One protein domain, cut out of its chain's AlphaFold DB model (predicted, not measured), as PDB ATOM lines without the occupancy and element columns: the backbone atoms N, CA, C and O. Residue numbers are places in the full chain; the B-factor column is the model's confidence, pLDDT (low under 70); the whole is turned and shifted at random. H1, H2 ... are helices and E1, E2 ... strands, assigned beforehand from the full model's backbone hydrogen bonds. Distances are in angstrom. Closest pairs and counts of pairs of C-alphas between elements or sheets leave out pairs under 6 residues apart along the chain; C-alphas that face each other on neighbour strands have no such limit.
ATOM      1  N   ASN A   7      39.106 109.690  25.844       40.00
ATOM      2  CA  ASN A   7      40.505 109.264  25.904       40.00
ATOM      3  C   ASN A   7      41.127 109.095  24.510       40.00
ATOM      4  O   ASN A   7      42.297 109.442  24.323       40.00
ATOM      5  N   SER A   8      40.333 108.630  23.535       38.81
ATOM      6  CA  SER A   8      40.714 108.520  22.116       38.81
ATOM      7  C   SER A   8      40.691 109.865  21.382       38.81
ATOM      8  O   SER A   8      41.474 110.086  20.459       38.81
ATOM      9  N   ALA A   9      39.827 110.786  21.815       43.62
ATOM     10  CA  ALA A   9      39.659 112.091  21.187       43.62
ATOM     11  C   ALA A   9      40.711 113.113  21.639       43.62
ATOM     12  O   ALA A   9      41.064 113.995  20.859       43.62
ATOM     13  N   VAL A  10      41.232 112.997  22.865       54.12
ATOM     14  CA  VAL A  10      42.237 113.908  23.439       54.12
ATOM     15  C   VAL A  10      43.607 113.623  22.813       54.12
ATOM     16  O   VAL A  10      44.433 112.885  23.355       54.12
ATOM     17  N   TRP A  11      43.775 114.196  21.618       51.69
ATOM     18  CA  TRP A  11      44.990 114.562  20.878       51.69
ATOM     19  C   TRP A  11      46.065 113.514  20.575       51.69
ATOM     20  O   TRP A  11      46.897 113.775  19.710       51.69
ATOM     21  N   GLY A  12      46.034 112.331  21.182       41.41
ATOM     22  CA  GLY A  12      47.060 111.300  20.991       41.41
ATOM     23  C   GLY A  12      47.070 110.654  19.600       41.41
ATOM     24  O   GLY A  12      48.080 110.085  19.210       41.41
ATOM     25  N   TYR A  13      45.980 110.765  18.831       41.09
ATOM     26  CA  TYR A  13      45.819 110.060  17.549       41.09
ATOM     27  C   TYR A  13      45.859 110.959  16.299       41.09
ATOM     28  O   TYR A  13      45.501 110.516  15.213       41.09
ATOM     29  N   GLY A  14      46.275 112.227  16.414       44.44
ATOM     30  CA  GLY A  14      46.562 113.103  15.261       44.44
ATOM     31  C   GLY A  14      45.356 113.627  14.458       44.44
ATOM     32  O   GLY A  14      45.422 114.737  13.935       44.44
ATOM     33  N   PHE A  15      44.223 112.917  14.415       48.91
ATOM     34  CA  PHE A  15      43.049 113.313  13.618       48.91
ATOM     35  C   PHE A  15      42.462 114.671  14.033       48.91
ATOM     36  O   PHE A  15      42.233 115.532  13.187       48.91
ATOM     37  N   GLY A  16      42.292 114.916  15.335       63.25
ATOM     38  CA  GLY A  16      41.780 116.200  15.826       63.25
ATOM     39  C   GLY A  16      42.728 117.381  15.584       63.25
ATOM     40  O   GLY A  16      42.260 118.504  15.416       63.25
ATOM     41  N   ARG A  17      44.045 117.122  15.530       66.44
ATOM     42  CA  ARG A  17      45.090 118.131  15.300       66.44
ATOM     43  C   ARG A  17      45.077 118.620  13.858       66.44
ATOM     44  O   ARG A  17      44.923 119.811  13.625       66.44
ATOM     45  N   ILE A  18      45.161 117.687  12.910       69.62
ATOM     46  CA  ILE A  18      45.225 117.990  11.473       69.62
ATOM     47  C   ILE A  18      43.977 118.754  11.025       69.62
ATOM     48  O   ILE A  18      44.049 119.667  10.207       69.62
ATOM     49  N   GLU A  19      42.801 118.400  11.546       73.19
ATOM     50  CA  GLU A  19      41.591 119.139  11.200       73.19
ATOM     51  C   GLU A  19      41.510 120.524  11.853       73.19
ATOM     52  O   GLU A  19      40.848 121.401  11.302       73.19
ATOM     53  N   ALA A  20      42.092 120.708  13.042       74.31
ATOM     54  CA  ALA A  20      42.155 122.018  13.684       74.31
ATOM     55  C   ALA A  20      43.101 122.945  12.912       74.31
ATOM     56  O   ALA A  20      42.709 124.058  12.583       74.31
ATOM     57  N   GLU A  21      44.273 122.441  12.530       78.56
ATOM     58  CA  GLU A  21      45.257 123.124  11.682       78.56
ATOM     59  C   GLU A  21      44.644 123.563  10.343       78.56
ATOM     60  O   GLU A  21      44.619 124.751  10.031       78.56
ATOM     61  N   LYS A  22      44.001 122.644   9.608       80.62
ATOM     62  CA  LYS A  22      43.314 122.967   8.341       80.62
ATOM     63  C   LYS A  22      42.242 124.046   8.488       80.62
ATOM     64  O   LYS A  22      42.039 124.849   7.578       80.62
ATOM     65  N   GLU A  23      41.500 124.030   9.592       79.62
ATOM     66  CA  GLU A  23      40.440 125.005   9.841       79.62
ATOM     67  C   GLU A  23      41.015 126.386  10.190       79.62
ATOM     68  O   GLU A  23      40.489 127.390   9.709       79.62
ATOM     69  N   VAL A  24      42.110 126.443  10.955       76.00
ATOM     70  CA  VAL A  24      42.846 127.687  11.234       76.00
ATOM     71  C   VAL A  24      43.451 128.253   9.949       76.00
ATOM     72  O   VAL A  24      43.170 129.399   9.598       76.00
ATOM     73  N   GLU A  25      44.141 127.434   9.148       79.06
ATOM     74  CA  GLU A  25      44.678 127.851   7.847       79.06
ATOM     75  C   GLU A  25      43.592 128.414   6.921       79.06
ATOM     76  O   GLU A  25      43.769 129.448   6.271       79.06
ATOM     77  N   LYS A  26      42.441 127.737   6.840       79.94
ATOM     78  CA  LYS A  26      41.310 128.172   6.015       79.94
ATOM     79  C   LYS A  26      40.804 129.552   6.443       79.94
ATOM     80  O   LYS A  26      40.451 130.363   5.582       79.94
ATOM     81  N   ARG A  27      40.757 129.829   7.748       70.12
ATOM     82  CA  ARG A  27      40.340 131.130   8.296       70.12
ATOM     83  C   ARG A  27      41.372 132.210   8.016       70.12
ATOM     84  O   ARG A  27      40.991 133.266   7.515       70.12
ATOM     85  N   ALA A  28      42.648 131.913   8.242       66.94
ATOM     86  CA  ALA A  28      43.754 132.815   7.946       66.94
ATOM     87  C   ALA A  28      43.737 133.250   6.469       66.94
ATOM     88  O   ALA A  28      43.724 134.444   6.170       66.94
ATOM     89  N   ARG A  29      43.571 132.294   5.538       71.44
ATOM     90  CA  ARG A  29      43.430 132.572   4.093       71.44
ATOM     91  C   ARG A  29      42.220 133.446   3.764       71.44
ATOM     92  O   ARG A  29      42.325 134.316   2.908       71.44
ATOM     93  N   LYS A  30      41.077 133.228   4.424       70.94
ATOM     94  CA  LYS A  30      39.853 134.016   4.197       70.94
ATOM     95  C   LYS A  30      40.015 135.481   4.617       70.94
ATOM     96  O   LYS A  30      39.406 136.349   4.002       70.94
ATOM     97  N   ILE A  31      40.789 135.733   5.669       63.50
ATOM     98  CA  ILE A  31      41.004 137.072   6.243       63.50
ATOM     99  C   ILE A  31      42.277 137.724   5.658       63.50
ATOM    100  O   ILE A  31      42.508 138.910   5.854       63.50
ATOM    101  N   GLY A  32      43.084 136.978   4.896       58.06
ATOM    102  CA  GLY A  32      44.311 137.484   4.273       58.06
ATOM    103  C   GLY A  32      45.480 137.650   5.249       58.06
ATOM    104  O   GLY A  32      46.412 138.393   4.959       58.06
ATOM    105  N   VAL A  33      45.448 136.963   6.394       60.50
ATOM    106  CA  VAL A  33      46.489 137.038   7.430       60.50
ATOM    107  C   VAL A  33      47.364 135.787   7.421       60.50
ATOM    108  O   VAL A  33      46.922 134.708   7.024       60.50
ATOM    109  N   LYS A  34      48.621 135.927   7.854       62.19
ATOM    110  CA  LYS A  34      49.504 134.785   8.120       62.19
ATOM    111  C   LYS A  34      49.365 134.364   9.578       62.19
ATOM    112  O   LYS A  34      49.276 135.220  10.454       62.19
ATOM    113  N   GLU A  35      49.367 133.060   9.817       65.31
ATOM    114  CA  GLU A  35      49.442 132.502  11.166       65.31
ATOM    115  C   GLU A  35      50.779 132.902  11.804       65.31
ATOM    116  O   GLU A  35      51.824 132.893  11.145       65.31
ATOM    117  N   VAL A  36      50.731 133.310  13.069       68.12
ATOM    118  CA  VAL A  36      51.905 133.750  13.823       68.12
ATOM    119  C   VAL A  36      52.297 132.631  14.769       68.12
ATOM    120  O   VAL A  36      51.505 132.230  15.625       68.12
ATOM    121  N   GLU A  37      53.518 132.120  14.625       75.44
ATOM    122  CA  GLU A  37      54.029 131.135  15.571       75.44
ATOM    123  C   GLU A  37      54.295 131.783  16.940       75.44
ATOM    124  O   GLU A  37      54.934 132.836  17.016       75.44
ATOM    125  N   PRO A  38      53.842 131.160  18.039       83.81
ATOM    126  CA  PRO A  38      54.098 131.686  19.369       83.81
ATOM    127  C   PRO A  38      55.593 131.632  19.759       83.81
ATOM    128  O   PRO A  38      56.252 130.598  19.629       83.81
ATOM    129  N   ALA A  39      56.113 132.743  20.292       86.44
ATOM    130  CA  ALA A  39      57.551 132.998  20.475       86.44
ATOM    131  C   ALA A  39      58.224 132.285  21.663       86.44
ATOM    132  O   ALA A  39      59.446 132.173  21.697       86.44
ATOM    133  N   VAL A  40      57.459 131.817  22.649       88.50
ATOM    134  CA  VAL A  40      57.994 131.151  23.847       88.50
ATOM    135  C   VAL A  40      57.582 129.692  23.825       88.50
ATOM    136  O   VAL A  40      56.405 129.414  23.635       88.50
ATOM    137  N   LYS A  41      58.515 128.762  24.044       93.06
ATOM    138  CA  LYS A  41      58.235 127.321  24.146       93.06
ATOM    139  C   LYS A  41      58.498 126.792  25.550       93.06
ATOM    140  O   LYS A  41      59.371 127.295  26.254       93.06
ATOM    141  N   LEU A  42      57.761 125.756  25.938       93.62
ATOM    142  CA  LEU A  42      58.061 124.939  27.107       93.62
ATOM    143  C   LEU A  42      59.426 124.266  26.923       93.62
ATOM    144  O   LEU A  42      59.678 123.628  25.904       93.62
ATOM    145  N   GLU A  43      60.296 124.423  27.912       93.81
ATOM    146  CA  GLU A  43      61.598 123.754  27.971       93.81
ATOM    147  C   GLU A  43      61.587 122.623  28.998       93.81
ATOM    148  O   GLU A  43      62.143 121.554  28.757       93.81
ATOM    149  N   LYS A  44      60.937 122.844  30.146       94.44
ATOM    150  CA  LYS A  44      60.883 121.867  31.232       94.44
ATOM    151  C   LYS A  44      59.591 121.995  32.025       94.44
ATOM    152  O   LYS A  44      59.099 123.102  32.246       94.44
ATOM    153  N   PHE A  45      59.084 120.863  32.497       93.31
ATOM    154  CA  PHE A  45      57.957 120.806  33.416       93.31
ATOM    155  C   PHE A  45      58.235 119.764  34.498       93.31
ATOM    156  O   PHE A  45      58.423 118.584  34.204       93.31
ATOM    157  N   GLU A  46      58.267 120.208  35.747       93.25
ATOM    158  CA  GLU A  46      58.521 119.377  36.923       93.25
ATOM    159  C   GLU A  46      57.391 119.542  37.926       93.25
ATOM    160  O   GLU A  46      56.718 120.570  37.961       93.25
ATOM    161  N   VAL A  47      57.171 118.523  38.751       90.94
ATOM    162  CA  VAL A  47      56.094 118.523  39.739       90.94
ATOM    163  C   VAL A  47      56.636 118.039  41.067       90.94
ATOM    164  O   VAL A  47      57.315 117.020  41.133       90.94
ATOM    165  N   ASP A  48      56.281 118.767  42.115       89.50
ATOM    166  CA  ASP A  48      56.492 118.395  43.503       89.50
ATOM    167  C   ASP A  48      55.171 118.573  44.258       89.50
ATOM    168  O   ASP A  48      54.759 119.685  44.594       89.50
ATOM    169  N   TRP A  49      54.470 117.461  44.474       88.81
ATOM    170  CA  TRP A  49      53.184 117.395  45.168       88.81
ATOM    171  C   TRP A  49      52.127 118.395  44.652       88.81
ATOM    172  O   TRP A  49      51.403 118.089  43.707       88.81
ATOM    173  N   LEU A  50      51.984 119.555  45.305       92.88
ATOM    174  CA  LEU A  50      51.027 120.619  44.964       92.88
ATOM    175  C   LEU A  50      51.669 121.785  44.204       92.88
ATOM    176  O   LEU A  50      51.057 122.844  44.086       92.88
ATOM    177  N   LYS A  51      52.887 121.618  43.699       91.56
ATOM    178  CA  LYS A  51      53.612 122.635  42.941       91.56
ATOM    179  C   LYS A  51      54.039 122.066  41.600       91.56
ATOM    180  O   LYS A  51      54.574 120.963  41.539       91.56
ATOM    181  N   ALA A  52      53.838 122.835  40.539       91.38
ATOM    182  CA  ALA A  52      54.451 122.569  39.245       91.38
ATOM    183  C   ALA A  52      55.481 123.658  38.939       91.38
ATOM    184  O   ALA A  52      55.158 124.845  38.980       91.38
ATOM    185  N   VAL A  53      56.712 123.261  38.635       92.62
ATOM    186  CA  VAL A  53      57.786 124.153  38.199       92.62
ATOM    187  C   VAL A  53      57.843 124.109  36.679       92.62
ATOM    188  O   VAL A  53      58.039 123.053  36.078       92.62
ATOM    189  N   VAL A  54      57.652 125.264  36.055       92.06
ATOM    190  CA  VAL A  54      57.584 125.408  34.603       92.06
ATOM    191  C   VAL A  54      58.756 126.259  34.151       92.06
ATOM    192  O   VAL A  54      58.940 127.375  34.629       92.06
ATOM    193  N   THR A  55      59.549 125.725  33.228       93.50
ATOM    194  CA  THR A  55      60.629 126.450  32.555       93.50
ATOM    195  C   THR A  55      60.247 126.666  31.106       93.50
ATOM    196  O   THR A  55      59.900 125.717  30.400       93.50
ATOM    197  N   VAL A  56      60.332 127.907  30.654       92.62
ATOM    198  CA  VAL A  56      60.031 128.299  29.279       92.62
ATOM    199  C   VAL A  56      61.204 129.061  28.673       92.62
ATOM    200  O   VAL A  56      61.962 129.703  29.398       92.62
ATOM    201  N   ARG A  57      61.336 129.022  27.347       94.00
ATOM    202  CA  ARG A  57      62.400 129.689  26.588       94.00
ATOM    203  C   ARG A  57      61.826 130.555  25.485       94.00
ATOM    204  O   ARG A  57      60.972 130.090  24.729       94.00
ATOM    205  N   ASN A  58      62.334 131.775  25.346       91.69
ATOM    206  CA  ASN A  58      62.072 132.579  24.159       91.69
ATOM    207  C   ASN A  58      62.925 132.066  22.986       91.69
ATOM    208  O   ASN A  58      64.152 132.051  23.059       91.69
ATOM    209  N   ILE A  59      62.262 131.630  21.916       90.56
ATOM    210  CA  ILE A  59      62.878 131.113  20.684       90.56
ATOM    211  C   ILE A  59      62.833 132.126  19.529       90.56
ATOM    212  O   ILE A  59      63.183 131.794  18.399       90.56
ATOM    213  N   SER A  60      62.348 133.337  19.795       86.62
ATOM    214  CA  SER A  60      62.262 134.440  18.847       86.62
ATOM    215  C   SER A  60      63.432 135.406  19.017       86.62
ATOM    216  O   SER A  60      64.041 135.507  20.081       86.62
ATOM    217  N   ASN A  61      63.683 136.187  17.968       83.62
ATOM    218  CA  ASN A  61      64.634 137.299  17.987       83.62
ATOM    219  C   ASN A  61      64.058 138.565  18.645       83.62
ATOM    220  O   ASN A  61      64.772 139.552  18.801       83.62
ATOM    221  N   ASN A  62      62.776 138.553  19.023       82.50
ATOM    222  CA  ASN A  62      62.107 139.657  19.706       82.50
ATOM    223  C   ASN A  62      61.761 139.276  21.154       82.50
ATOM    224  O   ASN A  62      61.463 138.107  21.418       82.50
ATOM    225  N   PRO A  63      61.746 140.238  22.094       82.31
ATOM    226  CA  PRO A  63      61.187 140.015  23.423       82.31
ATOM    227  C   PRO A  63      59.743 139.508  23.338       82.31
ATOM    228  O   PRO A  63      58.962 139.985  22.516       82.31
ATOM    229  N   ALA A  64      59.383 138.560  24.199       83.25
ATOM    230  CA  ALA A  64      58.050 137.967  24.230       83.25
ATOM    231  C   ALA A  64      57.434 138.135  25.616       83.25
ATOM    232  O   ALA A  64      58.113 137.906  26.618       83.25
ATOM    233  N   ARG A  65      56.155 138.520  25.685       80.31
ATOM    234  CA  ARG A  65      55.460 138.668  26.967       80.31
ATOM    235  C   ARG A  65      54.585 137.451  27.225       80.31
ATOM    236  O   ARG A  65      53.791 137.068  26.369       80.31
ATOM    237  N   VAL A  66      54.721 136.864  28.408       80.12
ATOM    238  CA  VAL A  66      53.844 135.801  28.906       80.12
ATOM    239  C   VAL A  66      52.826 136.444  29.837       80.12
ATOM    240  O   VAL A  66      53.198 137.072  30.826       80.12
ATOM    241  N   PHE A  67      51.544 136.307  29.505       76.50
ATOM    242  CA  PHE A  67      50.442 136.875  30.279       76.50
ATOM    243  C   PHE A  67      49.937 135.925  31.347       76.50
ATOM    244  O   PHE A  67      49.603 136.343  32.453       76.50
ATOM    245  N   ASN A  68      49.792 134.656  30.976       77.62
ATOM    246  CA  ASN A  68      49.149 133.679  31.826       77.62
ATOM    247  C   ASN A  68      49.624 132.273  31.490       77.62
ATOM    248  O   ASN A  68      49.914 131.955  30.336       77.62
ATOM    249  N   VAL A  69      49.660 131.423  32.509       83.00
ATOM    250  CA  VAL A  69      49.959 130.006  32.360       83.00
ATOM    251  C   VAL A  69      48.928 129.232  33.152       83.00
ATOM    252  O   VAL A  69      48.792 129.411  34.360       83.00
ATOM    253  N   LEU A  70      48.170 128.394  32.457       85.88
ATOM    254  CA  LEU A  70      47.079 127.632  33.044       85.88
ATOM    255  C   LEU A  70      47.424 126.153  32.998       85.88
ATOM    256  O   LEU A  70      47.739 125.622  31.939       85.88
ATOM    257  N   LEU A  71      47.296 125.476  34.135       89.94
ATOM    258  CA  LEU A  71      47.280 124.017  34.177       89.94
ATOM    259  C   LEU A  71      45.852 123.522  34.404       89.94
ATOM    260  O   LEU A  71      45.191 123.923  35.371       89.94
ATOM    261  N   LEU A  72      45.388 122.651  33.512       89.56
ATOM    262  CA  LEU A  72      44.078 122.020  33.553       89.56
ATOM    263  C   LEU A  72      44.219 120.497  33.597       89.56
ATOM    264  O   LEU A  72      45.059 119.914  32.921       89.56
ATOM    265  N   GLU A  73      43.347 119.838  34.343       88.50
ATOM    266  CA  GLU A  73      43.122 118.399  34.236       88.50
ATOM    267  C   GLU A  73      42.144 118.118  33.095       88.50
ATOM    268  O   GLU A  73      41.052 118.690  33.057       88.50
ATOM    269  N   VAL A  74      42.502 117.212  32.185       83.50
ATOM    270  CA  VAL A  74      41.605 116.790  31.105       83.50
ATOM    271  C   VAL A  74      40.660 115.704  31.610       83.50
ATOM    272  O   VAL A  74      41.080 114.672  32.119       83.50
ATOM    273  N   LEU A  75      39.355 115.894  31.449       75.81
ATOM    274  CA  LEU A  75      38.375 114.950  31.972       75.81
ATOM    275  C   LEU A  75      38.241 113.730  31.054       75.81
ATOM    276  O   LEU A  75      37.875 113.870  29.888       75.81
ATOM    277  N   GLY A  76      38.407 112.521  31.605       67.69
ATOM    278  CA  GLY A  76      38.151 111.271  30.870       67.69
ATOM    279  C   GLY A  76      36.692 111.109  30.411       67.69
ATOM    280  O   GLY A  76      36.405 110.377  29.469       67.69
ATOM    281  N   LYS A  77      35.748 111.827  31.039       69.31
ATOM    282  CA  LYS A  77      34.359 111.977  30.578       69.31
ATOM    283  C   LYS A  77      33.927 113.432  30.668       69.31
ATOM    284  O   LYS A  77      34.083 114.064  31.711       69.31
ATOM    285  N   SER A  78      33.332 113.948  29.591       67.62
ATOM    286  CA  SER A  78      32.791 115.309  29.604       67.62
ATOM    287  C   SER A  78      31.679 115.447  30.652       67.62
ATOM    288  O   SER A  78      30.831 114.563  30.793       67.62
ATOM    289  N   LYS A  79      31.678 116.557  31.395       68.19
ATOM    290  CA  LYS A  79      30.640 116.879  32.384       68.19
ATOM    291  C   LYS A  79      29.682 117.902  31.792       68.19
ATOM    292  O   LYS A  79      30.095 118.994  31.399       68.19
ATOM    293  N   ILE A  80      28.392 117.583  31.767       70.81
ATOM    294  CA  ILE A  80      27.346 118.534  31.387       70.81
ATOM    295  C   ILE A  80      26.857 119.228  32.656       70.81
ATOM    296  O   ILE A  80      26.362 118.588  33.579       70.81
ATOM    297  N   VAL A  81      27.006 120.547  32.704       71.44
ATOM    298  CA  VAL A  81      26.593 121.386  33.828       71.44
ATOM    299  C   VAL A  81      25.496 122.329  33.353       71.44
ATOM    300  O   VAL A  81      25.707 123.152  32.457       71.44
ATOM    301  N   GLU A  82      24.321 122.242  33.966       72.69
ATOM    302  CA  GLU A  82      23.261 123.226  33.766       72.69
ATOM    303  C   GLU A  82      23.502 124.430  34.680       72.69
ATOM    304  O   GLU A  82      23.367 124.336  35.900       72.69
ATOM    305  N   LYS A  83      23.833 125.592  34.108       64.88
ATOM    306  CA  LYS A  83      23.778 126.855  34.853       64.88
ATOM    307  C   LYS A  83      22.394 127.470  34.685       64.88
ATOM    308  O   LYS A  83      21.967 127.750  33.561       64.88
ATOM    309  N   LYS A  84      21.700 127.723  35.795       58.38
ATOM    310  CA  LYS A  84      20.512 128.585  35.795       58.38
ATOM    311  C   LYS A  84      20.971 130.018  35.505       58.38
ATOM    312  O   LYS A  84      21.617 130.638  36.341       58.38
ATOM    313  N   GLY A  85      20.717 130.506  34.292       58.31
ATOM    314  CA  GLY A  85      20.783 131.937  33.998       58.31
ATOM    315  C   GLY A  85      19.481 132.630  34.406       58.31
ATOM    316  O   GLY A  85      18.500 131.951  34.706       58.31
ATOM    317  N   LEU A  86      19.456 133.968  34.355       58.69
ATOM    318  CA  LEU A  86      18.257 134.754  34.684       58.69
ATOM    319  C   LEU A  86      17.044 134.439  33.785       58.69
ATOM    320  O   LEU A  86      15.920 134.547  34.251       58.69
ATOM    321  N   PHE A  87      17.255 134.022  32.526       59.78
ATOM    322  CA  PHE A  87      16.155 133.846  31.559       59.78
ATOM    323  C   PHE A  87      16.124 132.500  30.819       59.78
ATOM    324  O   PHE A  87      15.091 132.132  30.269       59.78
ATOM    325  N   ARG A  88      17.224 131.736  30.793       59.19
ATOM    326  CA  ARG A  88      17.272 130.375  30.225       59.19
ATOM    327  C   ARG A  88      18.309 129.532  30.959       59.19
ATOM    328  O   ARG A  88      19.350 130.042  31.384       59.19
ATOM    329  N   LYS A  89      18.056 128.223  31.059       66.94
ATOM    330  CA  LYS A  89      19.090 127.251  31.429       66.94
ATOM    331  C   LYS A  89      20.188 127.286  30.365       66.94
ATOM    332  O   LYS A  89      19.914 127.114  29.179       66.94
ATOM    333  N   LYS A  90      21.428 127.527  30.782       67.50
ATOM    334  CA  LYS A  90      22.598 127.489  29.909       67.50
ATOM    335  C   LYS A  90      23.344 126.184  30.150       67.50
ATOM    336  O   LYS A  90      23.954 126.001  31.201       67.50
ATOM    337  N   THR A  91      23.315 125.299  29.160       66.31
ATOM    338  CA  THR A  91      24.080 124.048  29.175       66.31
ATOM    339  C   THR A  91      25.547 124.326  28.861       66.31
ATOM    340  O   THR A  91      25.905 124.783  27.764       66.31
ATOM    341  N   MET A  92      26.408 124.044  29.831       68.88
ATOM    342  CA  MET A  92      27.856 124.130  29.716       68.88
ATOM    343  C   MET A  92      28.428 122.715  29.682       68.88
ATOM    344  O   MET A  92      28.100 121.903  30.537       68.88
ATOM    345  N   VAL A  93      29.272 122.418  28.700       67.50
ATOM    346  CA  VAL A  93      30.022 121.160  28.665       67.50
ATOM    347  C   VAL A  93      31.427 121.470  29.146       67.50
ATOM    348  O   VAL A  93      32.059 122.385  28.620       67.50
ATOM    349  N   LYS A  94      31.892 120.734  30.151       71.44
ATOM    350  CA  LYS A  94      33.277 120.759  30.607       71.44
ATOM    351  C   LYS A  94      33.996 119.527  30.087       71.44
ATOM    352  O   LYS A  94      33.508 118.411  30.245       71.44
ATOM    353  N   VAL A  95      35.160 119.752  29.503       71.56
ATOM    354  CA  VAL A  95      36.083 118.719  29.006       71.56
ATOM    355  C   VAL A  95      37.425 118.763  29.738       71.56
ATOM    356  O   VAL A  95      38.184 117.808  29.674       71.56
ATOM    357  N   ALA A  96      37.678 119.840  30.482       79.56
ATOM    358  CA  ALA A  96      38.823 120.016  31.355       79.56
ATOM    359  C   ALA A  96      38.418 120.850  32.586       79.56
ATOM    360  O   ALA A  96      37.420 121.585  32.546       79.56
ATOM    361  N   GLU A  97      39.174 120.735  33.676       84.19
ATOM    362  CA  GLU A  97      39.000 121.508  34.909       84.19
ATOM    363  C   GLU A  97      40.309 122.203  35.288       84.19
ATOM    364  O   GLU A  97      41.371 121.592  35.293       84.19
ATOM    365  N   LEU A  98      40.235 123.503  35.590       86.19
ATOM    366  CA  LEU A  98      41.396 124.288  36.002       86.19
ATOM    367  C   LEU A  98      41.911 123.788  37.357       86.19
ATOM    368  O   LEU A  98      41.145 123.734  38.323       86.19
ATOM    369  N   ILE A  99      43.200 123.455  37.425       90.62
ATOM    370  CA  ILE A  99      43.867 123.000  38.653       90.62
ATOM    371  C   ILE A  99      44.999 123.923  39.102       90.62
ATOM    372  O   ILE A  99      45.640 123.644  40.105       90.62
ATOM    373  N   SER A 100      45.221 125.035  38.410       88.25
ATOM    374  CA  SER A 100      46.120 126.107  38.845       88.25
ATOM    375  C   SER A 100      45.352 127.108  39.723       88.25
ATOM    376  O   SER A 100      44.278 127.573  39.343       88.25
ATOM    377  N   LYS A 101      45.863 127.394  40.931       77.38
ATOM    378  CA  LYS A 101      45.283 128.357  41.901       77.38
ATOM    379  C   LYS A 101      45.849 129.765  41.764       77.38
ATOM    380  O   LYS A 101      45.213 130.725  42.188       77.38
ATOM    381  N   GLY A 102      47.038 129.859  41.198       62.53
ATOM    382  CA  GLY A 102      47.773 131.089  41.004       62.53
ATOM    383  C   GLY A 102      49.061 130.761  40.273       62.53
ATOM    384  O   GLY A 102      49.713 129.751  40.546       62.53
ATOM    385  N   THR A 103      49.386 131.603  39.311       58.38
ATOM    386  CA  THR A 103      50.701 131.706  38.697       58.38
ATOM    387  C   THR A 103      51.390 132.867  39.380       58.38
ATOM    388  O   THR A 103      50.838 133.963  39.445       58.38
ATOM    389  N   ASN A 104      52.565 132.619  39.945       54.91
ATOM    390  CA  ASN A 104      53.377 133.680  40.512       54.91
ATOM    391  C   ASN A 104      54.578 133.889  39.587       54.91
ATOM    392  O   ASN A 104      55.288 132.903  39.346       54.91
ATOM    393  N   PRO A 105      54.909 135.113  39.143       50.03
ATOM    394  CA  PRO A 105      54.135 136.383  39.147       50.03
ATOM    395  C   PRO A 105      53.283 136.777  37.897       50.03
ATOM    396  O   PRO A 105      52.980 135.995  36.999       50.03
ATOM    397  N   GLU A 106      52.852 138.037  37.934       55.34
ATOM    398  CA  GLU A 106      52.259 138.905  36.914       55.34
ATOM    399  C   GLU A 106      53.053 138.947  35.595       55.34
ATOM    400  O   GLU A 106      54.232 138.633  35.575       55.34
ATOM    401  N   LEU A 107      52.411 139.377  34.503       65.69
ATOM    402  CA  LEU A 107      52.979 139.594  33.163       65.69
ATOM    403  C   LEU A 107      54.514 139.804  33.126       65.69
ATOM    404  O   LEU A 107      55.017 140.800  33.645       65.69
ATOM    405  N   PHE A 108      55.248 138.936  32.415       74.06
ATOM    406  CA  PHE A 108      56.712 139.049  32.258       74.06
ATOM    407  C   PHE A 108      57.129 139.142  30.811       74.06
ATOM    408  O   PHE A 108      56.542 138.487  29.953       74.06
ATOM    409  N   THR A 109      58.234 139.840  30.582       82.44
ATOM    410  CA  THR A 109      58.950 139.834  29.311       82.44
ATOM    411  C   THR A 109      60.145 138.891  29.398       82.44
ATOM    412  O   THR A 109      60.988 139.037  30.278       82.44
ATOM    413  N   ILE A 110      60.239 137.953  28.460       85.69
ATOM    414  CA  ILE A 110      61.394 137.073  28.277       85.69
ATOM    415  C   ILE A 110      62.179 137.613  27.085       85.69
ATOM    416  O   ILE A 110      61.636 137.719  25.981       85.69
ATOM    417  N   LEU A 111      63.438 137.995  27.292       87.56
ATOM    418  CA  LEU A 111      64.288 138.492  26.208       87.56
ATOM    419  C   LEU A 111      64.684 137.346  25.257       87.56
ATOM    420  O   LEU A 111      64.573 136.180  25.643       87.56
ATOM    421  N   PRO A 112      65.124 137.650  24.023       89.38
ATOM    422  CA  PRO A 112      65.575 136.636  23.070       89.38
ATOM    423  C   PRO A 112      66.571 135.650  23.688       89.38
ATOM    424  O   PRO A 112      67.445 136.054  24.455       89.38
ATOM    425  N   GLU A 113      66.405 134.363  23.372       88.88
ATOM    426  CA  GLU A 113      67.239 133.239  23.835       88.88
ATOM    427  C   GLU A 113      67.267 132.998  25.357       88.88
ATOM    428  O   GLU A 113      67.904 132.049  25.822       88.88
ATOM    429  N   GLN A 114      66.556 133.803  26.153       92.50
ATOM    430  CA  GLN A 114      66.492 133.630  27.600       92.50
ATOM    431  C   GLN A 114      65.462 132.586  28.018       92.50
ATOM    432  O   GLN A 114      64.468 132.320  27.331       92.50
ATOM    433  N   THR A 115      65.698 132.031  29.205       93.81
ATOM    434  CA  THR A 115      64.786 131.124  29.888       93.81
ATOM    435  C   THR A 115      64.187 131.796  31.115       93.81
ATOM    436  O   THR A 115      64.824 132.617  31.777       93.81
ATOM    437  N   LEU A 116      62.946 131.445  31.426       90.56
ATOM    438  CA  LEU A 116      62.260 131.866  32.638       90.56
ATOM    439  C   LEU A 116      61.694 130.631  33.332       90.56
ATOM    440  O   LEU A 116      61.035 129.809  32.698       90.56
ATOM    441  N   THR A 117      61.946 130.517  34.634       91.56
ATOM    442  CA  THR A 117      61.383 129.462  35.481       91.56
ATOM    443  C   THR A 117      60.432 130.079  36.490       91.56
ATOM    444  O   THR A 117      60.797 131.026  37.184       91.56
ATOM    445  N   PHE A 118      59.225 129.537  36.590       87.38
ATOM    446  CA  PHE A 118      58.216 129.972  37.550       87.38
ATOM    447  C   PHE A 118      57.467 128.770  38.124       87.38
ATOM    448  O   PHE A 118      57.587 127.643  37.644       87.38
ATOM    449  N   THR A 119      56.719 129.010  39.200       90.75
ATOM    450  CA  THR A 119      55.970 127.968  39.910       90.75
ATOM    451  C   THR A 119      54.473 128.228  39.813       90.75
ATOM    452  O   THR A 119      54.015 129.366  39.931       90.75
ATOM    453  N   ILE A 120      53.713 127.156  39.608       89.88
ATOM    454  CA  ILE A 120      52.255 127.130  39.624       89.88
ATOM    455  C   ILE A 120      51.810 126.383  40.879       89.88
ATOM    456  O   ILE A 120      52.182 125.223  41.077       89.88
ATOM    457  N   ASP A 121      50.971 127.024  41.689       91.88
ATOM    458  CA  ASP A 121      50.320 126.361  42.817       91.88
ATOM    459  C   ASP A 121      49.122 125.542  42.330       91.88
ATOM    460  O   ASP A 121      48.243 126.045  41.619       91.88
ATOM    461  N   LEU A 122      49.062 124.275  42.739       92.31
ATOM    462  CA  LEU A 122      48.041 123.330  42.306       92.31
ATOM    463  C   LEU A 122      46.893 123.211  43.315       92.31
ATOM    464  O   LEU A 122      47.055 123.276  44.536       92.31
ATOM    465  N   THR A 123      45.680 122.998  42.804       93.25
ATOM    466  CA  THR A 123      44.505 122.705  43.633       93.25
ATOM    467  C   THR A 123      44.539 121.296  44.212       93.25
ATOM    468  O   THR A 123      43.943 121.080  45.269       93.25
ATOM    469  N   LYS A 124      45.224 120.374  43.530       93.75
ATOM    470  CA  LYS A 124      45.345 118.951  43.845       93.75
ATOM    471  C   LYS A 124      46.621 118.364  43.213       93.75
ATOM    472  O   LYS A 124      47.118 118.964  42.258       93.75
ATOM    473  N   PRO A 125      47.149 117.233  43.721       92.81
ATOM    474  CA  PRO A 125      48.290 116.560  43.102       92.81
ATOM    475  C   PRO A 125      47.956 116.043  41.701       92.81
ATOM    476  O   PRO A 125      46.785 115.822  41.376       92.81
ATOM    477  N   LEU A 126      48.993 115.823  40.889       92.38
ATOM    478  CA  LEU A 126      48.837 115.107  39.627       92.38
ATOM    479  C   LEU A 126      48.744 113.597  39.880       92.38
ATOM    480  O   LEU A 126      49.447 113.043  40.724       92.38
ATOM    481  N   GLU A 127      47.878 112.938  39.125       91.25
ATOM    482  CA  GLU A 127      47.602 111.510  39.168       91.25
ATOM    483  C   GLU A 127      48.325 110.816  38.009       91.25
ATOM    484  O   GLU A 127      48.442 111.356  36.905       91.25
ATOM    485  N   ALA A 128      48.846 109.617  38.263       88.06
ATOM    486  CA  ALA A 128      49.535 108.846  37.236       88.06
ATOM    487  C   ALA A 128      48.568 108.433  36.111       88.06
ATOM    488  O   ALA A 128      47.415 108.090  36.365       88.06
ATOM    489  N   HIS A 129      49.053 108.445  34.869       81.56
ATOM    490  CA  HIS A 129      48.312 108.155  33.634       81.56
ATOM    491  C   HIS A 129      47.125 109.090  33.358       81.56
ATOM    492  O   HIS A 129      46.333 108.851  32.445       81.56
ATOM    493  N   GLN A 130      47.009 110.176  34.122       86.50
ATOM    494  CA  GLN A 130      46.047 111.233  33.878       86.50
ATOM    495  C   GLN A 130      46.649 112.259  32.911       86.50
ATOM    496  O   GLN A 130      47.826 112.630  32.996       86.50
ATOM    497  N   LYS A 131      45.821 112.727  31.975       87.31
ATOM    498  CA  LYS A 131      46.189 113.766  31.011       87.31
ATOM    499  C   LYS A 131      45.936 115.153  31.595       87.31
ATOM    500  O   LYS A 131      44.872 115.419  32.166       87.31
ATOM    501  N   TYR A 132      46.888 116.046  31.372       89.44
ATOM    502  CA  TYR A 132      46.865 117.442  31.785       89.44
ATOM    503  C   TYR A 132      47.139 118.344  30.591       89.44
ATOM    504  O   TYR A 132      47.862 117.971  29.675       89.44
ATOM    505  N   MET A 133      46.564 119.537  30.594       89.94
ATOM    506  CA  MET A 133      46.822 120.550  29.584       89.94
ATOM    507  C   MET A 133      47.494 121.749  30.237       89.94
ATOM    508  O   MET A 133      46.919 122.350  31.145       89.94
ATOM    509  N   LEU A 134      48.686 122.091  29.760       91.62
ATOM    510  CA  LEU A 134      49.369 123.331  30.099       91.62
ATOM    511  C   LEU A 134      49.159 124.325  28.957       91.62
ATOM    512  O   LEU A 134      49.643 124.109  27.849       91.62
ATOM    513  N   GLU A 135      48.447 125.409  29.219       88.88
ATOM    514  CA  GLU A 135      48.303 126.514  28.278       88.88
ATOM    515  C   GLU A 135      49.271 127.637  28.647       88.88
ATOM    516  O   GLU A 135      49.249 128.135  29.771       88.88
ATOM    517  N   LEU A 136      50.095 128.051  27.689       88.00
ATOM    518  CA  LEU A 136      51.006 129.185  27.773       88.00
ATOM    519  C   LEU A 136      50.454 130.321  26.910       88.00
ATOM    520  O   LEU A 136      50.495 130.240  25.683       88.00
ATOM    521  N   HIS A 137      49.950 131.370  27.554       83.44
ATOM    522  CA  HIS A 137      49.329 132.528  26.911       83.44
ATOM    523  C   HIS A 137      50.330 133.677  26.809       83.44
ATOM    524  O   HIS A 137      50.905 134.104  27.814       83.44
ATOM    525  N   MET A 138      50.513 134.200  25.602       78.00
ATOM    526  CA  MET A 138      51.437 135.284  25.281       78.00
ATOM    527  C   MET A 138      50.742 136.422  24.535       78.00
ATOM    528  O   MET A 138      49.675 136.252  23.946       78.00
ATOM    529  N   GLY A 139      51.401 137.575  24.494       63.81
ATOM    530  CA  GLY A 139      51.161 138.576  23.451       63.81
ATOM    531  C   GLY A 139      52.015 139.821  23.633       63.81
ATOM    532  O   GLY A 139      52.942 139.823  24.428       63.81
ATOM    533  N   GLU A 140      51.818 140.901  22.895       53.44
ATOM    534  CA  GLU A 140      51.259 140.990  21.547       53.44
ATOM    535  C   GLU A 140      52.408 140.970  20.530       53.44
ATOM    536  O   GLU A 140      53.501 141.464  20.808       53.44
ATOM    537  N   HIS A 141      52.131 140.500  19.315       44.50
ATOM    538  CA  HIS A 141      52.641 141.214  18.150       44.50
ATOM    539  C   HIS A 141      51.635 142.329  17.864       44.50
ATOM    540  O   HIS A 141      50.497 142.027  17.511       44.50
ATOM    541  N   GLU A 142      52.026 143.592  18.025       41.19
ATOM    542  CA  GLU A 142      51.255 144.700  17.461       41.19
ATOM    543  C   GLU A 142      51.194 144.494  15.941       41.19
ATOM    544  O   GLU A 142      52.195 144.651  15.238       41.19
ATOM    545  N   PHE A 143      50.036 144.097  15.414       35.69
ATOM    546  CA  PHE A 143      49.787 144.197  13.984       35.69
ATOM    547  C   PHE A 143      49.096 145.535  13.736       35.69
ATOM    548  O   PHE A 143      47.900 145.678  13.977       35.69
ATOM    549  N   TYR A 144      49.844 146.521  13.242       32.09
ATOM    550  CA  TYR A 144      49.238 147.721  12.673       32.09
ATOM    551  C   TYR A 144      48.575 147.343  11.344       32.09
ATOM    552  O   TYR A 144      49.232 147.266  10.302       32.09
ATOM    553  N   SER A 145      47.264 147.100  11.362       35.38
ATOM    554  CA  SER A 145      46.482 147.123  10.128       35.38
ATOM    555  C   SER A 145      46.312 148.580   9.708       35.38
ATOM    556  O   SER A 145      45.565 149.326  10.334       35.38
ATOM    557  N   ARG A 146      46.983 148.988   8.624       36.59
ATOM    558  CA  ARG A 146      46.813 150.327   8.026       36.59
ATOM    559  C   ARG A 146      45.375 150.618   7.571       36.59
ATOM    560  O   ARG A 146      45.085 151.756   7.228       36.59
ATOM    561  N   GLU A 147      44.502 149.612   7.534       34.81
ATOM    562  CA  GLU A 147      43.122 149.737   7.058       34.81
ATOM    563  C   GLU A 147      42.081 149.868   8.183       34.81
ATOM    564  O   GLU A 147      40.913 150.095   7.877       34.81
ATOM    565  N   LEU A 148      42.455 149.712   9.464       36.66
ATOM    566  CA  LEU A 148      41.474 149.596  10.557       36.66
ATOM    567  C   LEU A 148      41.651 150.565  11.740       36.66
ATOM    568  O   LEU A 148      40.794 150.531  12.610       36.66
ATOM    569  N   ASP A 149      42.694 151.406  11.794       32.75
ATOM    570  CA  ASP A 149      42.989 152.343  12.913       32.75
ATOM    571  C   ASP A 149      42.963 151.730  14.343       32.75
ATOM    572  O   ASP A 149      43.063 152.452  15.331       32.75
ATOM    573  N   ASP A 150      42.911 150.398  14.466       31.73
ATOM    574  CA  ASP A 150      42.755 149.656  15.721       31.73
ATOM    575  C   ASP A 150      43.962 148.733  15.982       31.73
ATOM    576  O   ASP A 150      44.417 148.004  15.091       31.73
ATOM    577  N   THR A 151      44.434 148.688  17.233       35.59
ATOM    578  CA  THR A 151      45.406 147.689  17.705       35.59
ATOM    579  C   THR A 151      44.697 146.352  17.939       35.59
ATOM    580  O   THR A 151      43.825 146.229  18.801       35.59
ATOM    581  N   ILE A 152      45.053 145.321  17.168       37.53
ATOM    582  CA  ILE A 152      44.509 143.968  17.350       37.53
ATOM    583  C   ILE A 152      45.410 143.182  18.308       37.53
ATOM    584  O   ILE A 152      46.486 142.731  17.919       37.53
ATOM    585  N   VAL A 153      44.917 142.941  19.527       43.66
ATOM    586  CA  VAL A 153      45.522 142.008  20.491       43.66
ATOM    587  C   VAL A 153      45.302 140.578  19.993       43.66
ATOM    588  O   VAL A 153      44.199 140.036  20.101       43.66
ATOM    589  N   ILE A 154      46.338 139.948  19.433       51.19
ATOM    590  CA  ILE A 154      46.315 138.511  19.135       51.19
ATOM    591  C   ILE A 154      46.897 137.778  20.344       51.19
ATOM    592  O   ILE A 154      48.102 137.828  20.591       51.19
ATOM    593  N   GLU A 155      46.039 137.083  21.093       56.50
ATOM    594  CA  GLU A 155      46.484 136.077  22.059       56.50
ATOM    595  C   GLU A 155      47.116 134.913  21.284       56.50
ATOM    596  O   GLU A 155      46.426 134.059  20.726       56.50
ATOM    597  N   VAL A 156      48.447 134.901  21.218       74.25
ATOM    598  CA  VAL A 156      49.227 133.774  20.696       74.25
ATOM    599  C   VAL A 156      49.689 132.920  21.865       74.25
ATOM    600  O   VAL A 156      49.866 133.392  22.983       74.25
ATOM    601  N   GLY A 157      49.883 131.630  21.645       84.94
ATOM    602  CA  GLY A 157      50.240 130.744  22.741       84.94
ATOM    603  C   GLY A 157      50.350 129.304  22.322       84.94
ATOM    604  O   GLY A 157      49.921 128.947  21.226       84.94
ATOM    605  N   TRP A 158      50.860 128.479  23.225       89.38
ATOM    606  CA  TRP A 158      50.888 127.031  23.065       89.38
ATOM    607  C   TRP A 158      49.947 126.363  24.064       89.38
ATOM    608  O   TRP A 158      49.825 126.798  25.204       89.38
ATOM    609  N   ALA A 159      49.320 125.274  23.642       89.25
ATOM    610  CA  ALA A 159      48.684 124.288  24.496       89.25
ATOM    611  C   ALA A 159      49.484 122.985  24.403       89.25
ATOM    612  O   ALA A 159      49.573 122.377  23.331       89.25
ATOM    613  N   TYR A 160      50.042 122.559  25.531       90.50
ATOM    614  CA  TYR A 160      50.780 121.312  25.689       90.50
ATOM    615  C   TYR A 160      49.880 120.271  26.341       90.50
ATOM    616  O   TYR A 160      49.310 120.514  27.408       90.50
ATOM    617  N   LEU A 161      49.773 119.096  25.728       89.06
ATOM    618  CA  LEU A 161      49.195 117.919  26.358       89.06
ATOM    619  C   LEU A 161      50.291 117.153  27.080       89.06
ATOM    620  O   LEU A 161      51.238 116.680  26.455       89.06
ATOM    621  N   LEU A 162      50.117 116.988  28.380       90.50
ATOM    622  CA  LEU A 162      51.059 116.346  29.274       90.50
ATOM    623  C   LEU A 162      50.424 115.090  29.877       90.50
ATOM    624  O   LEU A 162      49.225 115.062  30.152       90.50
ATOM    625  N   GLU A 163      51.229 114.067  30.128       88.19
ATOM    626  CA  GLU A 163      50.841 112.916  30.944       88.19
ATOM    627  C   GLU A 163      51.867 112.699  32.043       88.19
ATOM    628  O   GLU A 163      53.071 112.613  31.791       88.19
ATOM    629  N   PHE A 164      51.372 112.608  33.273       86.88
ATOM    630  CA  PHE A 164      52.194 112.266  34.419       86.88
ATOM    631  C   PHE A 164      52.239 110.751  34.570       86.88
ATOM    632  O   PHE A 164      51.197 110.121  34.689       86.88
ATOM    633  N   SER A 165      53.422 110.143  34.590       82.50
ATOM    634  CA  SER A 165      53.562 108.691  34.777       82.50
ATOM    635  C   SER A 165      53.844 108.285  36.228       82.50
ATOM    636  O   SER A 165      54.224 107.146  36.469       82.50
ATOM    637  N   GLY A 166      53.736 109.208  37.190       79.50
ATOM    638  CA  GLY A 166      54.123 109.000  38.593       79.50
ATOM    639  C   GLY A 166      55.575 109.387  38.907       79.50
ATOM    640  O   GLY A 166      55.849 109.872  39.997       79.50
ATOM    641  N   GLU A 167      56.485 109.243  37.942       78.62
ATOM    642  CA  GLU A 167      57.912 109.590  38.097       78.62
ATOM    643  C   GLU A 167      58.332 110.786  37.235       78.62
ATOM    644  O   GLU A 167      59.231 111.541  37.596       78.62
ATOM    645  N   LYS A 168      57.689 110.959  36.076       84.44
ATOM    646  CA  LYS A 168      58.033 111.981  35.087       84.44
ATOM    647  C   LYS A 168      56.798 112.512  34.377       84.44
ATOM    648  O   LYS A 168      55.742 111.876  34.369       84.44
ATOM    649  N   ILE A 169      56.965 113.667  33.748       87.19
ATOM    650  CA  ILE A 169      55.961 114.294  32.895       87.19
ATOM    651  C   ILE A 169      56.396 114.101  31.446       87.19
ATOM    652  O   ILE A 169      57.511 114.464  31.079       87.19
ATOM    653  N   ASN A 170      55.522 113.519  30.630       85.44
ATOM    654  CA  ASN A 170      55.756 113.338  29.202       85.44
ATOM    655  C   ASN A 170      54.915 114.353  28.418       85.44
ATOM    656  O   ASN A 170      53.697 114.413  28.602       85.44
ATOM    657  N   GLU A 171      55.545 115.114  27.521       85.81
ATOM    658  CA  GLU A 171      54.821 115.871  26.498       85.81
ATOM    659  C   GLU A 171      54.299 114.894  25.439       85.81
ATOM    660  O   GLU A 171      55.070 114.210  24.769       85.81
ATOM    661  N   ILE A 172      52.977 114.813  25.306       80.62
ATOM    662  CA  ILE A 172      52.309 113.959  24.321       80.62
ATOM    663  C   ILE A 172      52.144 114.699  22.994       80.62
ATOM    664  O   ILE A 172      52.274 114.107  21.925       80.62
ATOM    665  N   SER A 173      51.758 115.975  23.046       82.50
ATOM    666  CA  SER A 173      51.429 116.763  21.858       82.50
ATOM    667  C   SER A 173      51.398 118.251  22.179       82.50
ATOM    668  O   SER A 173      51.134 118.631  23.319       82.50
ATOM    669  N   THR A 174      51.573 119.073  21.147       86.94
ATOM    670  CA  THR A 174      51.572 120.536  21.234       86.94
ATOM    671  C   THR A 174      50.791 121.131  20.062       86.94
ATOM    672  O   THR A 174      50.907 120.660  18.926       86.94
ATOM    673  N   MET A 175      49.986 122.157  20.344       84.69
ATOM    674  CA  MET A 175      49.264 122.984  19.366       84.69
ATOM    675  C   MET A 175      49.356 124.445  19.768       84.69
ATOM    676  O   MET A 175      49.539 124.734  20.949       84.69
ATOM    677  N   ASN A 176      49.173 125.376  18.834       85.44
ATOM    678  CA  ASN A 176      48.924 126.747  19.264       85.44
ATOM    679  C   ASN A 176      47.516 126.884  19.887       85.44
ATOM    680  O   ASN A 176      46.653 126.012  19.726       85.44
ATOM    681  N   LEU A 177      47.282 127.964  20.635       82.75
ATOM    682  CA  LEU A 177      46.013 128.175  21.341       82.75
ATOM    683  C   LEU A 177      44.804 128.273  20.398       82.75
ATOM    684  O   LEU A 177      43.716 127.831  20.770       82.75
ATOM    685  N   GLU A 178      44.971 128.792  19.178       77.94
ATOM    686  CA  GLU A 178      43.876 128.887  18.206       77.94
ATOM    687  C   GLU A 178      43.415 127.493  17.753       77.94
ATOM    688  O   GLU A 178      42.224 127.163  17.814       77.94
ATOM    689  N   GLN A 179      44.370 126.638  17.384       79.81
ATOM    690  CA  GLN A 179      44.136 125.243  17.017       79.81
ATOM    691  C   GLN A 179      43.498 124.467  18.180       79.81
ATOM    692  O   GLN A 179      42.485 123.781  17.995       79.81
ATOM    693  N   ALA A 180      44.025 124.624  19.399       79.56
ATOM    694  CA  ALA A 180      43.450 124.013  20.596       79.56
ATOM    695  C   ALA A 180      42.002 124.481  20.832       79.56
ATOM    696  O   ALA A 180      41.119 123.664  21.107       79.56
ATOM    697  N   GLY A 181      41.719 125.773  20.645       77.75
ATOM    698  CA  GLY A 181      40.378 126.348  20.744       77.75
ATOM    699  C   GLY A 181      39.384 125.747  19.744       77.75
ATOM    700  O   GLY A 181      38.278 125.356  20.130       77.75
ATOM    701  N   VAL A 182      39.779 125.605  18.471       76.19
ATOM    702  CA  VAL A 182      38.965 124.938  17.434       76.19
ATOM    703  C   VAL A 182      38.662 123.494  17.826       76.19
ATOM    704  O   VAL A 182      37.515 123.042  17.726       76.19
ATOM    705  N   PHE A 183      39.672 122.772  18.306       76.50
ATOM    706  CA  PHE A 183      39.508 121.399  18.752       76.50
ATOM    707  C   PHE A 183      38.519 121.280  19.924       76.50
ATOM    708  O   PHE A 183      37.580 120.482  19.868       76.50
ATOM    709  N   TRP A 184      38.668 122.092  20.973       72.69
ATOM    710  CA  TRP A 184      37.759 122.049  22.122       72.69
ATOM    711  C   TRP A 184      36.331 122.441  21.735       72.69
ATOM    712  O   TRP A 184      35.365 121.839  22.217       72.69
ATOM    713  N   GLY A 185      36.191 123.389  20.802       71.62
ATOM    714  CA  GLY A 185      34.926 123.737  20.161       71.62
ATOM    715  C   GLY A 185      34.215 122.522  19.563       71.62
ATOM    716  O   GLY A 185      33.034 122.299  19.851       71.62
ATOM    717  N   LYS A 186      34.941 121.683  18.809       72.44
ATOM    718  CA  LYS A 186      34.425 120.418  18.251       72.44
ATOM    719  C   LYS A 186      33.967 119.450  19.333       72.44
ATOM    720  O   LYS A 186      32.868 118.910  19.237       72.44
ATOM    721  N   LEU A 187      34.754 119.242  20.387       70.25
ATOM    722  CA  LEU A 187      34.358 118.312  21.450       70.25
ATOM    723  C   LEU A 187      33.093 118.771  22.177       70.25
ATOM    724  O   LEU A 187      32.188 117.972  22.423       70.25
ATOM    725  N   VAL A 188      32.980 120.069  22.460       69.88
ATOM    726  CA  VAL A 188      31.766 120.632  23.061       69.88
ATOM    727  C   VAL A 188      30.573 120.539  22.108       69.88
ATOM    728  O   VAL A 188      29.449 120.326  22.567       69.88
ATOM    729  N   ALA A 189      30.789 120.677  20.801       70.38
ATOM    730  CA  ALA A 189      29.757 120.485  19.789       70.38
ATOM    731  C   ALA A 189      29.167 119.083  19.816       70.38
ATOM    732  O   ALA A 189      27.952 118.915  19.959       70.38
ATOM    733  N   LEU A 190      30.058 118.100  19.734       69.81
ATOM    734  CA  LEU A 190      29.731 116.685  19.706       69.81
ATOM    735  C   LEU A 190      29.022 116.274  20.997       69.81
ATOM    736  O   LEU A 190      27.961 115.655  20.944       69.81
ATOM    737  N   ALA A 191      29.524 116.721  22.151       66.69
ATOM    738  CA  ALA A 191      28.892 116.478  23.448       66.69
ATOM    739  C   ALA A 191      27.492 117.110  23.577       66.69
ATOM    740  O   ALA A 191      26.659 116.628  24.340       66.69
ATOM    741  N   LYS A 192      27.207 118.182  22.825       69.44
ATOM    742  CA  LYS A 192      25.873 118.804  22.739       69.44
ATOM    743  C   LYS A 192      24.976 118.178  21.664       69.44
ATOM    744  O   LYS A 192      23.879 118.686  21.447       69.44
ATOM    745  N   GLY A 193      25.432 117.132  20.973       68.06
ATOM    746  CA  GLY A 193      24.702 116.511  19.867       68.06
ATOM    747  C   GLY A 193      24.618 117.383  18.610       68.06
ATOM    748  O   GLY A 193      23.741 117.164  17.778       68.06
TER     749      GLY A 193
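Overview. This is residues 7 to 193 of the 216 residues of an uncharacterized protein of Candidatus Bathyarchaeota archaeon (UniProt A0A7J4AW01). Two strongly twisted sheets sit partly face to face as a sandwich, and the far half of the E3-E4 hairpin folds away from it as a long arm. H2 packs in the corner between that arm and the larger sheet, on the side away from the smaller sheet, and H1 crosses H2 there. The printed part has 187 residues, with two named helices and ten named strands in the order H1, E1 to E10, H2, and its class is mixed, helices and strands. The smaller sheet runs E1, E2, E7, E5, all antiparallel; the larger one, E3, E4, E6, E8, E9 and E10, is branched at E3, its neighbour pairs antiparallel. The whole is compact, with a radius of gyration of the C-alphas of 17.7 A and spans of 46 by 42 by 37 A.

Along the chain. Start at Asn 7 and go on to C-alpha 15 at (43.049, 113.313, 13.618), where H1 begins; it runs to residue 31, 25.0 A away. Next come E1, residues 40 to 48, 23.5 A long and bending by 54 degrees at residue 43, and E2, residues 51 to 58. Find C-alpha 64 at (58.050, 137.967, 24.230): from there E3, the longest strand, runs to residue 84, 40.4 A from end to end, and bends by 103 degrees at residue 77. E4, residues 89 to 98, bends by 84 degrees at residue 95 and runs on into E5, residues 100 to 104, across a break of 1 residue. Then follow E6, residues 108 to 110; E7, residues 115 to 122; E8, residues 131 to 139, 26.4 A; E9, residues 156 to 164, 25.7 A; and E10, residues 169 to 176, which bends by 62 degrees at residue 172. H2, residues 177 to 191, is 20.8 A long and ends at C-alpha 191, (28.892, 116.478, 23.448).

Arrangement. Look first at the larger sheet. On one side of E3 are E4, beside residues 72 to 84, and E6, beside residues 64 to 66; E8 is on the other side. Check N 81 and O 92, 2.8 A, for E3 with E4; N 64 and O 110, 3.0 A, for E3 with E6; and N 70 and O 135, 2.9 A, for E3 with E8. E8, E9 and E10 form a meander, each strand the antiparallel neighbour of the one before, with N 134 and O 160 at 2.9 A and N 161 and O 173 at 2.8 A. In the smaller sheet, N 46 and O 53 are 2.9 A apart for the hairpin E1 and E2, N 54 and O 118 2.9 A for E2 and E7, and N 101 and O 121 2.8 A for E7 and E5. The facing parts of the two sheets are 9.1 A apart centre to centre, their strands at 27 degrees. H2 is on the larger sheet; its closest C-alphas are those of Gly 157 and Leu 177, 5.1 A, for E9, and Val 93 and Val 188, 5.9 A, for E4. With residues 178 to 183 alone H2 touches H1, closest at the C-alphas of Ala 20 and Gln 179, 5.0 A, at a steep tilt of 63 degrees, opposite ways. H1 only grazes the larger sheet, with residues 17 to 21. In H1 and H2 every O i to N i+4 pair is within hydrogen-bond range.

Size, cuts and confidence. The two C-alphas farthest apart, those of Glu 147 and Glu 167, are 52.9 A apart. The printed part has no cut. The link from E8 to E9, residues 140 to 155, is long; in it residues 143 to 144 pair with 151 to 152, antiparallel. The mean pLDDT of the printed part is 74.7, and 62 residues are under 70, among them 7 to 18, 83 to 93 and 139 to 155.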